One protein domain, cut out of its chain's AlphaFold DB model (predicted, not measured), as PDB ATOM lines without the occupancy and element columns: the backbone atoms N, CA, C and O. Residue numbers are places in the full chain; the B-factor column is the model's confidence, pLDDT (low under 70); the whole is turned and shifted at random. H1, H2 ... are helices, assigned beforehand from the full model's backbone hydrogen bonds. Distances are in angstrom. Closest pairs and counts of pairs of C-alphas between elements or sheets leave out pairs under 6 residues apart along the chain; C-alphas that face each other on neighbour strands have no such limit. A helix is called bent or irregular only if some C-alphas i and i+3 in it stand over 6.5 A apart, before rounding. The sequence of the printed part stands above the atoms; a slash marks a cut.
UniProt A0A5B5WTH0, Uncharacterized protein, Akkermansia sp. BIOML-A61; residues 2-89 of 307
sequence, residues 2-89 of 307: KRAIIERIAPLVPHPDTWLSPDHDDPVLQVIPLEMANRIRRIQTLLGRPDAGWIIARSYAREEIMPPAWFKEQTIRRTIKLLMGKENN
ATOM      1  N   LYS A   2     187.092 132.127 195.824       91.56
ATOM      2  CA  LYS A   2     187.797 133.028 194.885       91.56
ATOM      3  C   LYS A   2     188.311 134.324 195.529       91.56
ATOM      4  O   LYS A   2     187.658 134.885 196.410       91.56
ATOM      5  N   ARG A   3     189.398 134.884 194.981       88.94
ATOM      6  CA  ARG A   3     189.990 136.174 195.390       88.94
ATOM      7  C   ARG A   3     188.985 137.323 195.523       88.94
ATOM      8  O   ARG A   3     188.930 137.953 196.573       88.94
ATOM      9  N   ALA A   4     188.138 137.551 194.518       92.06
ATOM     10  CA  ALA A   4     187.151 138.640 194.544       92.06
ATOM     11  C   ALA A   4     186.137 138.513 195.702       92.06
ATOM     12  O   ALA A   4     185.633 139.511 196.221       92.06
ATOM     13  N   ILE A   5     185.834 137.281 196.130       92.69
ATOM     14  CA  ILE A   5     184.959 137.029 197.280       92.69
ATOM     15  C   ILE A   5     185.692 137.399 198.570       92.69
ATOM     16  O   ILE A   5     185.108 138.083 199.411       92.69
ATOM     17  N   ILE A   6     186.969 137.014 198.695       86.38
ATOM     18  CA  ILE A   6     187.825 137.353 199.842       86.38
ATOM     19  C   ILE A   6     187.958 138.874 199.984       86.38
ATOM     20  O   ILE A   6     187.695 139.406 201.057       86.38
ATOM     21  N   GLU A   7     188.271 139.591 198.904       88.00
ATOM     22  CA  GLU A   7     188.415 141.058 198.904       88.00
ATOM     23  C   GLU A   7     187.140 141.780 199.373       88.00
ATOM     24  O   GLU A   7     187.210 142.817 200.039       88.00
ATOM     25  N   ARG A   8     185.966 141.214 199.068       92.75
ATOM     26  CA  ARG A   8     184.671 141.774 199.463       92.75
ATOM     27  C   ARG A   8     184.265 141.401 200.891       92.75
ATOM     28  O   ARG A   8     183.636 142.221 201.558       92.75
ATOM     29  N   ILE A   9     184.566 140.184 201.356       91.81
ATOM     30  CA  ILE A   9     184.157 139.712 202.694       91.81
ATOM     31  C   ILE A   9     185.143 140.129 203.786       91.81
ATOM     32  O   ILE A   9     184.707 140.411 204.896       91.81
ATOM     33  N   ALA A  10     186.440 140.229 203.477       86.38
ATOM     34  CA  ALA A  10     187.505 140.524 204.435       86.38
ATOM     35  C   ALA A  10     187.263 141.785 205.289       86.38
ATOM     36  O   ALA A  10     187.446 141.711 206.506       86.38
ATOM     37  N   PRO A  11     186.791 142.922 204.733       86.50
ATOM     38  CA  PRO A  11     186.486 144.104 205.541       86.50
ATOM     39  C   PRO A  11     185.366 143.865 206.560       86.50
ATOM     40  O   PRO A  11     185.365 144.482 207.620       86.50
ATOM     41  N   LEU A  12     184.440 142.954 206.248       88.25
ATOM     42  CA  LEU A  12     183.260 142.635 207.053       88.25
ATOM     43  C   LEU A  12     183.510 141.499 208.051       88.25
ATOM     44  O   LEU A  12     182.572 141.059 208.712       88.25
ATOM     45  N   VAL A  13     184.729 140.959 208.125       85.00
ATOM     46  CA  VAL A  13     185.059 139.923 209.107       85.00
ATOM     47  C   VAL A  13     185.056 140.566 210.501       85.00
ATOM     48  O   VAL A  13     185.814 141.517 210.714       85.00
ATOM     49  N   PRO A  14     184.205 140.099 211.438       76.50
ATOM     50  CA  PRO A  14     183.891 140.856 212.653       76.50
ATOM     51  C   PRO A  14     185.072 141.064 213.602       76.50
ATOM     52  O   PRO A  14     185.188 142.119 214.213       76.50
ATOM     53  N   HIS A  15     185.976 140.088 213.692       69.25
ATOM     54  CA  HIS A  15     187.046 140.098 214.683       69.25
ATOM     55  C   HIS A  15     188.414 139.992 213.991       69.25
ATOM     56  O   HIS A  15     188.656 139.018 213.284       69.25
ATOM     57  N   PRO A  16     189.315 140.976 214.133       58.75
ATOM     58  CA  PRO A  16     190.644 140.945 213.511       58.75
ATOM     59  C   PRO A  16     191.763 140.365 214.407       58.75
ATOM     60  O   PRO A  16     192.823 139.995 213.898       58.75
ATOM     61  N   ASP A  17     191.528 140.262 215.718       51.72
ATOM     62  CA  ASP A  17     192.582 140.245 216.751       51.72
ATOM     63  C   ASP A  17     193.324 138.910 216.950       51.72
ATOM     64  O   ASP A  17     194.139 138.784 217.857       51.72
ATOM     65  N   THR A  18     193.084 137.901 216.109       49.84
ATOM     66  CA  THR A  18     193.815 136.615 216.159       49.84
ATOM     67  C   THR A  18     194.592 136.283 214.883       49.84
ATOM     68  O   THR A  18     195.211 135.222 214.805       49.84
ATOM     69  N   TRP A  19     194.561 137.146 213.864       58.53
ATOM     70  CA  TRP A  19     195.213 136.891 212.564       58.53
ATOM     71  C   TRP A  19     195.928 138.095 211.962       58.53
ATOM     72  O   TRP A  19     196.737 137.899 211.056       58.53
ATOM     73  N   LEU A  20     195.671 139.312 212.447       54.28
ATOM     74  CA  LEU A  20     196.555 140.443 212.195       54.28
ATOM     75  C   LEU A  20     197.687 140.382 213.218       54.28
ATOM     76  O   LEU A  20     197.440 140.559 214.407       54.28
ATOM     77  N   SER A  21     198.918 140.128 212.771       50.81
ATOM     78  CA  SER A  21     200.061 140.445 213.626       50.81
ATOM     79  C   SER A  21     200.073 141.969 213.813       50.81
ATOM     80  O   SER A  21     199.990 142.685 212.808       50.81
ATOM     81  N   PRO A  22     200.113 142.490 215.053       49.50
ATOM     82  CA  PRO A  22     200.233 143.929 215.291       49.50
ATOM     83  C   PRO A  22     201.555 144.477 214.738       49.50
ATOM     84  O   PRO A  22     201.628 145.640 214.338       49.50
ATOM     85  N   ASP A  23     202.564 143.615 214.619       50.25
ATOM     86  CA  ASP A  23     203.853 143.957 214.046       50.25
ATOM     87  C   ASP A  23     203.745 144.045 212.524       50.25
ATOM     88  O   ASP A  23     203.742 143.038 211.823       50.25
ATOM     89  N   HIS A  24     203.638 145.275 212.030       51.25
ATOM     90  CA  HIS A  24     204.651 145.860 211.153       51.25
ATOM     91  C   HIS A  24     204.315 147.337 210.931       51.25
ATOM     92  O   HIS A  24     203.233 147.702 210.444       51.25
ATOM     93  N   ASP A  25     205.280 148.172 211.303       53.56
ATOM     94  CA  ASP A  25     205.472 149.540 210.843       53.56
ATOM     95  C   ASP A  25     205.709 149.529 209.330       53.56
ATOM     96  O   ASP A  25     206.822 149.753 208.866       53.56
ATOM     97  N   ASP A  26     204.691 149.190 208.535       58.81
ATOM     98  CA  ASP A  26     204.757 149.425 207.097       58.81
ATOM     99  C   ASP A  26     204.664 150.945 206.895       58.81
ATOM    100  O   ASP A  26     203.587 151.521 207.119       58.81
ATOM    101  N   PRO A  27     205.763 151.614 206.497       61.19
ATOM    102  CA  PRO A  27     205.780 153.062 206.353       61.19
ATOM    103  C   PRO A  27     204.763 153.534 205.308       61.19
ATOM    104  O   PRO A  27     204.288 154.660 205.394       61.19
ATOM    105  N   VAL A  28     204.355 152.677 204.363       60.94
ATOM    106  CA  VAL A  28     203.310 152.993 203.380       60.94
ATOM    107  C   VAL A  28     201.931 153.061 204.042       60.94
ATOM    108  O   VAL A  28     201.118 153.922 203.703       60.94
ATOM    109  N   LEU A  29     201.661 152.188 205.017       58.44
ATOM    110  CA  LEU A  29     200.379 152.148 205.728       58.44
ATOM    111  C   LEU A  29     200.262 153.224 206.819       58.44
ATOM    112  O   LEU A  29     199.149 153.513 207.250       58.44
ATOM    113  N   GLN A  30     201.375 153.835 207.237       63.22
ATOM    114  CA  GLN A  30     201.393 154.959 208.184       63.22
ATOM    115  C   GLN A  30     200.960 156.295 207.550       63.22
ATOM    116  O   GLN A  30     200.574 157.217 208.265       63.22
ATOM    117  N   VAL A  31     200.998 156.408 206.216       73.94
ATOM    118  CA  VAL A  31     200.693 157.653 205.476       73.94
ATOM    119  C   VAL A  31     199.206 157.758 205.094       73.94
ATOM    120  O   VAL A  31     198.748 158.798 204.623       73.94
ATOM    121  N   ILE A  32     198.422 156.699 205.311       75.12
ATOM    122  CA  ILE A  32     196.998 156.635 204.955       75.12
ATOM    123  C   ILE A  32     196.100 156.573 206.202       75.12
ATOM    124  O   ILE A  32     196.556 156.156 207.267       75.12
ATOM    125  N   PRO A  33     194.807 156.945 206.099       83.75
ATOM    126  CA  PRO A  33     193.883 156.869 207.229       83.75
ATOM    127  C   PRO A  33     193.829 155.467 207.852       83.75
ATOM    128  O   PRO A  33     193.736 154.469 207.133       83.75
ATOM    129  N   LEU A  34     193.813 155.396 209.188       78.06
ATOM    130  CA  LEU A  34     193.865 154.142 209.954       78.06
ATOM    131  C   LEU A  34     192.787 153.130 209.537       78.06
ATOM    132  O   LEU A  34     193.055 151.936 209.429       78.06
ATOM    133  N   GLU A  35     191.571 153.595 209.253       78.94
ATOM    134  CA  GLU A  35     190.478 152.740 208.778       78.94
ATOM    135  C   GLU A  35     190.807 152.076 207.428       78.94
ATOM    136  O   GLU A  35     190.588 150.875 207.243       78.94
ATOM    137  N   MET A  36     191.408 152.833 206.504       75.88
ATOM    138  CA  MET A  36     191.854 152.325 205.209       75.88
ATOM    139  C   MET A  36     193.017 151.342 205.375       75.88
ATOM    140  O   MET A  36     192.993 150.266 204.778       75.88
ATOM    141  N   ALA A  37     193.997 151.666 206.227       74.00
ATOM    142  CA  ALA A  37     195.107 150.773 206.546       74.00
ATOM    143  C   ALA A  37     194.606 149.437 207.118       74.00
ATOM    144  O   ALA A  37     194.998 148.371 206.646       74.00
ATOM    145  N   ASN A  38     193.668 149.481 208.066       76.88
ATOM    146  CA  ASN A  38     193.063 148.290 208.660       76.88
ATOM    147  C   ASN A  38     192.298 147.455 207.629       76.88
ATOM    148  O   ASN A  38     192.398 146.226 207.625       76.88
ATOM    149  N   ARG A  39     191.562 148.105 206.721       79.50
ATOM    150  CA  ARG A  39     190.871 147.423 205.624       79.50
ATOM    151  C   ARG A  39     191.855 146.708 204.695       79.50
ATOM    152  O   ARG A  39     191.633 145.540 204.375       79.50
ATOM    153  N   ILE A  40     192.927 147.384 204.283       74.50
ATOM    154  CA  ILE A  40     193.964 146.815 203.408       74.50
ATOM    155  C   ILE A  40     194.646 145.626 204.091       74.50
ATOM    156  O   ILE A  40     194.728 144.559 203.483       74.50
ATOM    157  N   ARG A  41     195.037 145.766 205.366       75.25
ATOM    158  CA  ARG A  41     195.653 144.685 206.153       75.25
ATOM    159  C   ARG A  41     194.764 143.444 206.197       75.25
ATOM    160  O   ARG A  41     195.218 142.359 205.857       75.25
ATOM    161  N   ARG A  42     193.472 143.596 206.520       79.12
ATOM    162  CA  ARG A  42     192.513 142.472 206.547       79.12
ATOM    163  C   ARG A  42     192.441 141.735 205.209       79.12
ATOM    164  O   ARG A  42     192.430 140.505 205.189       79.12
ATOM    165  N   ILE A  43     192.397 142.481 204.103       79.44
ATOM    166  CA  ILE A  43     192.364 141.907 202.753       79.44
ATOM    167  C   ILE A  43     193.668 141.156 202.465       79.44
ATOM    168  O   ILE A  43     193.615 139.985 202.102       79.44
ATOM    169  N   GLN A  44     194.825 141.794 202.660       76.88
ATOM    170  CA  GLN A  44     196.137 141.191 202.403       76.88
ATOM    171  C   GLN A  44     196.345 139.912 203.219       76.88
ATOM    172  O   GLN A  44     196.735 138.885 202.663       76.88
ATOM    173  N   THR A  45     196.010 139.940 204.510       79.06
ATOM    174  CA  THR A  45     196.122 138.777 205.392       79.06
ATOM    175  C   THR A  45     195.259 137.619 204.906       79.06
ATOM    176  O   THR A  45     195.764 136.510 204.768       79.06
ATOM    177  N   LEU A  46     193.974 137.841 204.614       82.88
ATOM    178  CA  LEU A  46     193.099 136.747 204.178       82.88
ATOM    179  C   LEU A  46     193.433 136.248 202.768       82.88
ATOM    180  O   LEU A  46     193.295 135.059 202.503       82.88
ATOM    181  N   LEU A  47     193.915 137.113 201.872       82.69
ATOM    182  CA  LEU A  47     194.382 136.694 200.548       82.69
ATOM    183  C   LEU A  47     195.660 135.854 200.605       82.69
ATOM    184  O   LEU A  47     195.850 134.990 199.749       82.69
ATOM    185  N   GLY A  48     196.535 136.096 201.579       78.56
ATOM    186  CA  GLY A  48     197.758 135.315 201.763       78.56
ATOM    187  C   GLY A  48     197.541 133.974 202.465       78.56
ATOM    188  O   GLY A  48     198.445 133.143 202.470       78.56
ATOM    189  N   ARG A  49     196.366 133.746 203.065       84.94
ATOM    190  CA  ARG A  49     196.143 132.617 203.969       84.94
ATOM    191  C   ARG A  49     195.347 131.470 203.336       84.94
ATOM    192  O   ARG A  49     194.206 131.686 202.922       84.94
ATOM    193  N   PRO A  50     195.887 130.238 203.336       91.44
ATOM    194  CA  PRO A  50     195.159 129.061 202.863       91.44
ATOM    195  C   PRO A  50     193.945 128.713 203.734       91.44
ATOM    196  O   PRO A  50     192.943 128.208 203.235       91.44
ATOM    197  N   ASP A  51     193.981 129.066 205.020       92.06
ATOM    198  CA  ASP A  51     192.917 128.824 205.996       92.06
ATOM    199  C   ASP A  51     191.902 129.975 206.124       92.06
ATOM    200  O   ASP A  51     191.171 130.073 207.114       92.06
ATOM    201  N   ALA A  52     191.819 130.860 205.122       90.88
ATOM    202  CA  ALA A  52     190.908 132.005 205.136       90.88
ATOM    203  C   ALA A  52     189.435 131.610 205.358       90.88
ATOM    204  O   ALA A  52     188.708 132.315 206.060       90.88
ATOM    205  N   GLY A  53     188.992 130.479 204.796       94.25
ATOM    206  CA  GLY A  53     187.626 129.981 204.970       94.25
ATOM    207  C   GLY A  53     187.303 129.654 206.430       94.25
ATOM    208  O   GLY A  53     186.256 130.057 206.943       94.25
ATOM    209  N   TRP A  54     188.231 128.991 207.121       95.19
ATOM    210  CA  TRP A  54     188.138 128.684 208.545       95.19
ATOM    211  C   TRP A  54     188.164 129.938 209.416       95.19
ATOM    212  O   TRP A  54     187.353 130.058 210.335       95.19
ATOM    213  N   ILE A  55     189.051 130.888 209.106       91.62
ATOM    214  CA  ILE A  55     189.132 132.171 209.815       91.62
ATOM    215  C   ILE A  55     187.789 132.884 209.760       91.62
ATOM    216  O   ILE A  55     187.220 133.182 210.807       91.62
ATOM    217  N   ILE A  56     187.242 133.068 208.554       93.12
ATOM    218  CA  ILE A  56     185.936 133.702 208.348       93.12
ATOM    219  C   ILE A  56     184.856 132.957 209.138       93.12
ATOM    220  O   ILE A  56     184.088 133.591 209.862       93.12
ATOM    221  N   ALA A  57     184.810 131.623 209.051       94.94
ATOM    222  CA  ALA A  57     183.818 130.835 209.777       94.94
ATOM    223  C   ALA A  57     183.904 131.047 211.296       94.94
ATOM    224  O   ALA A  57     182.891 131.311 211.946       94.94
ATOM    225  N   ARG A  58     185.111 130.990 211.868       93.81
ATOM    226  CA  ARG A  58     185.323 131.204 213.303       93.81
ATOM    227  C   ARG A  58     184.968 132.616 213.745       93.81
ATOM    228  O   ARG A  58     184.375 132.756 214.811       93.81
ATOM    229  N   SER A  59     185.316 133.647 212.970       91.81
ATOM    230  CA  SER A  59     185.014 135.036 213.344       91.81
ATOM    231  C   SER A  59     183.510 135.278 213.431       91.81
ATOM    232  O   SER A  59     183.044 135.866 214.397       91.81
ATOM    233  N   TYR A  60     182.748 134.810 212.439       94.25
ATOM    234  CA  TYR A  60     181.293 134.977 212.419       94.25
ATOM    235  C   TYR A  60     180.598 134.140 213.497       94.25
ATOM    236  O   TYR A  60     179.698 134.640 214.164       94.25
ATOM    237  N   ALA A  61     181.036 132.892 213.702       94.44
ATOM    238  CA  ALA A  61     180.475 132.031 214.740       94.44
ATOM    239  C   ALA A  61     180.714 132.581 216.153       94.44
ATOM    240  O   ALA A  61     179.821 132.491 216.988       94.44
ATOM    241  N   ARG A  62     181.889 133.177 216.409       92.19
ATOM    242  CA  ARG A  62     182.231 133.791 217.701       92.19
ATOM    243  C   ARG A  62     181.313 134.957 218.064       92.19
ATOM    244  O   ARG A  62     180.945 135.086 219.223       92.19
ATOM    245  N   GLU A  63     180.949 135.768 217.079       92.25
ATOM    246  CA  GLU A  63     180.003 136.878 217.252       92.25
ATOM    247  C   GLU A  63     178.536 136.431 217.116       92.25
ATOM    248  O   GLU A  63     177.630 137.258 217.092       92.25
ATOM    249  N   GLU A  64     178.293 135.127 216.965       93.81
ATOM    250  CA  GLU A  64     176.973 134.517 216.788       93.81
ATOM    251  C   GLU A  64     176.114 135.114 215.651       93.81
ATOM    252  O   GLU A  64     174.882 135.011 215.646       93.81
ATOM    253  N   ILE A  65     176.759 135.679 214.628       93.38
ATOM    254  CA  ILE A  65     176.105 136.306 213.474       93.38
ATOM    255  C   ILE A  65     176.336 135.525 212.183       93.38
ATOM    256  O   ILE A  65     177.342 134.847 211.984       93.38
ATOM    257  N   MET A  66     175.394 135.655 211.246       94.56
ATOM    258  CA  MET A  66     175.526 135.075 209.910       94.56
ATOM    259  C   MET A  66     176.126 136.079 208.918       94.56
ATOM    260  O   MET A  66     175.795 137.264 208.967       94.56
ATOM    261  N   PRO A  67     176.936 135.614 207.950       93.75
ATOM    262  CA  PRO A  67     177.517 136.484 206.945       93.75
ATOM    263  C   PRO A  67     176.441 137.038 205.998       93.75
ATOM    264  O   PRO A  67     175.411 136.376 205.768       93.75
ATOM    265  N   PRO A  68     176.694 138.207 205.378       95.19
ATOM    266  CA  PRO A  68     175.758 138.876 204.477       95.19
ATOM    267  C   PRO A  68     175.189 137.948 203.405       95.19
ATOM    268  O   PRO A  68     175.916 137.124 202.858       95.19
ATOM    269  N   ALA A  69     173.911 138.096 203.042       93.00
ATOM    270  CA  ALA A  69     173.199 137.171 202.146       93.00
ATOM    271  C   ALA A  69     173.860 136.943 200.767       93.00
ATOM    272  O   ALA A  69     173.630 135.906 200.136       93.00
ATOM    273  N   TRP A  70     174.683 137.888 200.298       95.12
ATOM    274  CA  TRP A  70     175.448 137.774 199.054       95.12
ATOM    275  C   TRP A  70     176.630 136.800 199.154       95.12
ATOM    276  O   TRP A  70     177.073 136.291 198.131       95.12
ATOM    277  N   PHE A  71     177.136 136.513 200.355       94.56
ATOM    278  CA  PHE A  71     178.215 135.552 200.571       94.56
ATOM    279  C   PHE A  71     177.651 134.136 200.405       94.56
ATOM    280  O   PHE A  71     176.873 133.695 201.250       94.56
ATOM    281  N   LYS A  72     177.955 133.448 199.297       92.75
ATOM    282  CA  LYS A  72     177.311 132.171 198.917       92.75
ATOM    283  C   LYS A  72     178.119 130.910 199.243       92.75
ATOM    284  O   LYS A  72     177.636 129.823 198.946       92.75
ATOM    285  N   GLU A  73     179.277 131.034 199.885       95.00
ATOM    286  CA  GLU A  73     180.131 129.895 200.252       95.00
ATOM    287  C   GLU A  73     179.436 128.995 201.290       95.00
ATOM    288  O   GLU A  73     179.397 129.296 202.487       95.00
ATOM    289  N   GLN A  74     178.815 127.908 200.819       94.94
ATOM    290  CA  GLN A  74     177.924 127.079 201.639       94.94
ATOM    291  C   GLN A  74     178.670 126.309 202.719       94.94
ATOM    292  O   GLN A  74     178.176 126.241 203.842       94.94
ATOM    293  N   THR A  75     179.853 125.779 202.412       96.69
ATOM    294  CA  THR A  75     180.698 125.087 203.390       96.69
ATOM    295  C   THR A  75     181.003 126.009 204.563       96.69
ATOM    296  O   THR A  75     180.694 125.666 205.695       96.69
ATOM    297  N   ILE A  76     181.460 127.238 204.297       96.44
ATOM    298  CA  ILE A  76     181.743 128.240 205.336       96.44
ATOM    299  C   ILE A  76     180.475 128.579 206.134       96.44
ATOM    300  O   ILE A  76     180.503 128.583 207.362       96.44
ATOM    301  N   ARG A  77     179.333 128.810 205.469       96.88
ATOM    302  CA  ARG A  77     178.055 129.088 206.159       96.88
ATOM    303  C   ARG A  77     177.591 127.951 207.064       96.88
ATOM    304  O   ARG A  77     177.074 128.225 208.146       96.88
ATOM    305  N   ARG A  78     177.715 126.703 206.616       97.12
ATOM    306  CA  ARG A  78     177.352 125.521 207.407       97.12
ATOM    307  C   ARG A  78     178.329 125.317 208.560       97.12
ATOM    308  O   ARG A  78     177.883 125.041 209.664       97.12
ATOM    309  N   THR A  79     179.621 125.574 208.351       97.69
ATOM    310  CA  THR A  79     180.620 125.583 209.431       97.69
ATOM    311  C   THR A  79     180.279 126.621 210.496       97.69
ATOM    312  O   THR A  79     180.338 126.304 211.676       97.69
ATOM    313  N   ILE A  80     179.840 127.828 210.118       97.25
ATOM    314  CA  ILE A  80     179.381 128.844 211.084       97.25
ATOM    315  C   ILE A  80     178.220 128.299 211.926       97.25
ATOM    316  O   ILE A  80     178.277 128.338 213.151       97.25
ATOM    317  N   LYS A  81     177.194 127.722 211.288       97.69
ATOM    318  CA  LYS A  81     176.054 127.123 212.003       97.69
ATOM    319  C   LYS A  81     176.466 125.963 212.908       97.69
ATOM    320  O   LYS A  81     175.953 125.880 214.020       97.69
ATOM    321  N   LEU A  82     177.377 125.103 212.450       97.81
ATOM    322  CA  LEU A  82     177.937 124.000 213.232       97.81
ATOM    323  C   LEU A  82     178.634 124.522 214.493       97.81
ATOM    324  O   LEU A  82     178.333 124.067 215.592       97.81
ATOM    325  N   LEU A  83     179.512 125.517 214.346       96.44
ATOM    326  CA  LEU A  83     180.242 126.126 215.463       96.44
ATOM    327  C   LEU A  83     179.318 126.846 216.456       96.44
ATOM    328  O   LEU A  83     179.624 126.900 217.640       96.44
ATOM    329  N   MET A  84     178.177 127.356 215.989       96.75
ATOM    330  CA  MET A  84     177.135 127.955 216.830       96.75
ATOM    331  C   MET A  84     176.180 126.919 217.458       96.75
ATOM    332  O   MET A  84     175.197 127.306 218.086       96.75
ATOM    333  N   GLY A  85     176.384 125.615 217.228       95.50
ATOM    334  CA  GLY A  85     175.488 124.553 217.705       95.50
ATOM    335  C   GLY A  85     174.111 124.519 217.023       95.50
ATOM    336  O   GLY A  85     173.188 123.885 217.525       95.50
ATOM    337  N   LYS A  86     173.950 125.202 215.882       94.50
ATOM    338  CA  LYS A  86     172.684 125.324 215.129       94.50
ATOM    339  C   LYS A  86     172.527 124.279 214.018       94.50
ATOM    340  O   LYS A  86     171.469 124.205 213.396       94.50
ATOM    341  N   GLU A  87     173.570 123.511 213.726       93.00
ATOM    342  CA  GLU A  87     173.578 122.441 212.725       93.00
ATOM    343  C   GLU A  87     174.496 121.317 213.214       93.00
ATOM    344  O   GLU A  87     175.533 121.591 213.806       93.00
ATOM    345  N   ASN A  88     174.134 120.060 212.954       93.62
ATOM    346  CA  ASN A  88     175.037 118.927 213.134       93.62
ATOM    347  C   ASN A  88     175.412 118.382 211.753       93.62
ATOM    348  O   ASN A  88     174.534 118.124 210.929       93.62
ATOM    349  N   ASN A  89     176.709 118.252 211.482       95.88
ATOM    350  CA  ASN A  89     177.209 117.905 210.161       95.88
ATOM    351  C   ASN A  89     178.490 117.066 210.269       95.88
ATOM    352  O   ASN A  89     179.576 117.605 210.481       95.88
TER     353      ASN A  89
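What this domain is: This is residues 2 to 89 of the 307 residues of an uncharacterized protein of Akkermansia sp. BIOML-A61 (UniProt A0A5B5WTH0). Four short helices follow one another along a rod, in two touching pairs: H2 with H1 towards one end, H3 with H4 towards the other, and H1 near H3 between them. A long loop, residues 13 to 33, swings out from H1 and returns to H2, and residues 30 to 35 stick out at that end. The printed part has 88 residues with four named helices, in the order H1, H2, H3, H4, and no named strand; its class is all helix. It is compact, with a radius of gyration of the C-alphas of 13.9 A, and spans 46 by 23 by 21 A.

How they stand to each other: Begin with H2, residues 34 to 48, the longest helix. It touches H1, residues 3 to 12, where the closest C-alphas, those of Ala 10 and Ile 43, are 5.3 A apart. These two form a helical hairpin, running opposite ways at a steep tilt of 42 degrees. H3, residues 52 to 62, is close to H2 but not clearly touching; their closest C-alphas, Leu 46 and Ala 52, are 5.3 A apart. H1 and H3 are near each other, with 8 pairs of C-alphas within 10 A. Further out, H4, residues 74 to 83, touches H3, the C-alphas of Ala 61 and Ile 80 coming closest at 5.0 A; they run the same way at a steep tilt of 39 degrees. H4 is apart from H1 and H2. In H2, H3 and H4 every O i to N i+4 pair is within hydrogen-bond range; in H1, 4 of 6 are.

Where its parts are: Find C-alpha 34 at (193.865, 154.142, 209.954); from there H2 runs 20.9 A to C-alpha 48. H1 begins at C-alpha 3, (189.990, 136.174, 195.390), and is 14.9 A long; it is irregular, but only just: C-alphas 8 and 11 are 6.8 A apart. H3 measures 15.4 A, and H4 runs 14.0 A to C-alpha 83 at (180.242, 126.126, 215.463).

The domain as a whole: Look to Val 31 and Asn 88 for the two C-alphas farthest apart, 47.1 A. The printed part has no cut; the links H1 to H2 and H3 to H4 are long, and H2 to H3 is tight. Residues 15 to 30 have pLDDT under 70, against a mean of 83.2 for the printed part.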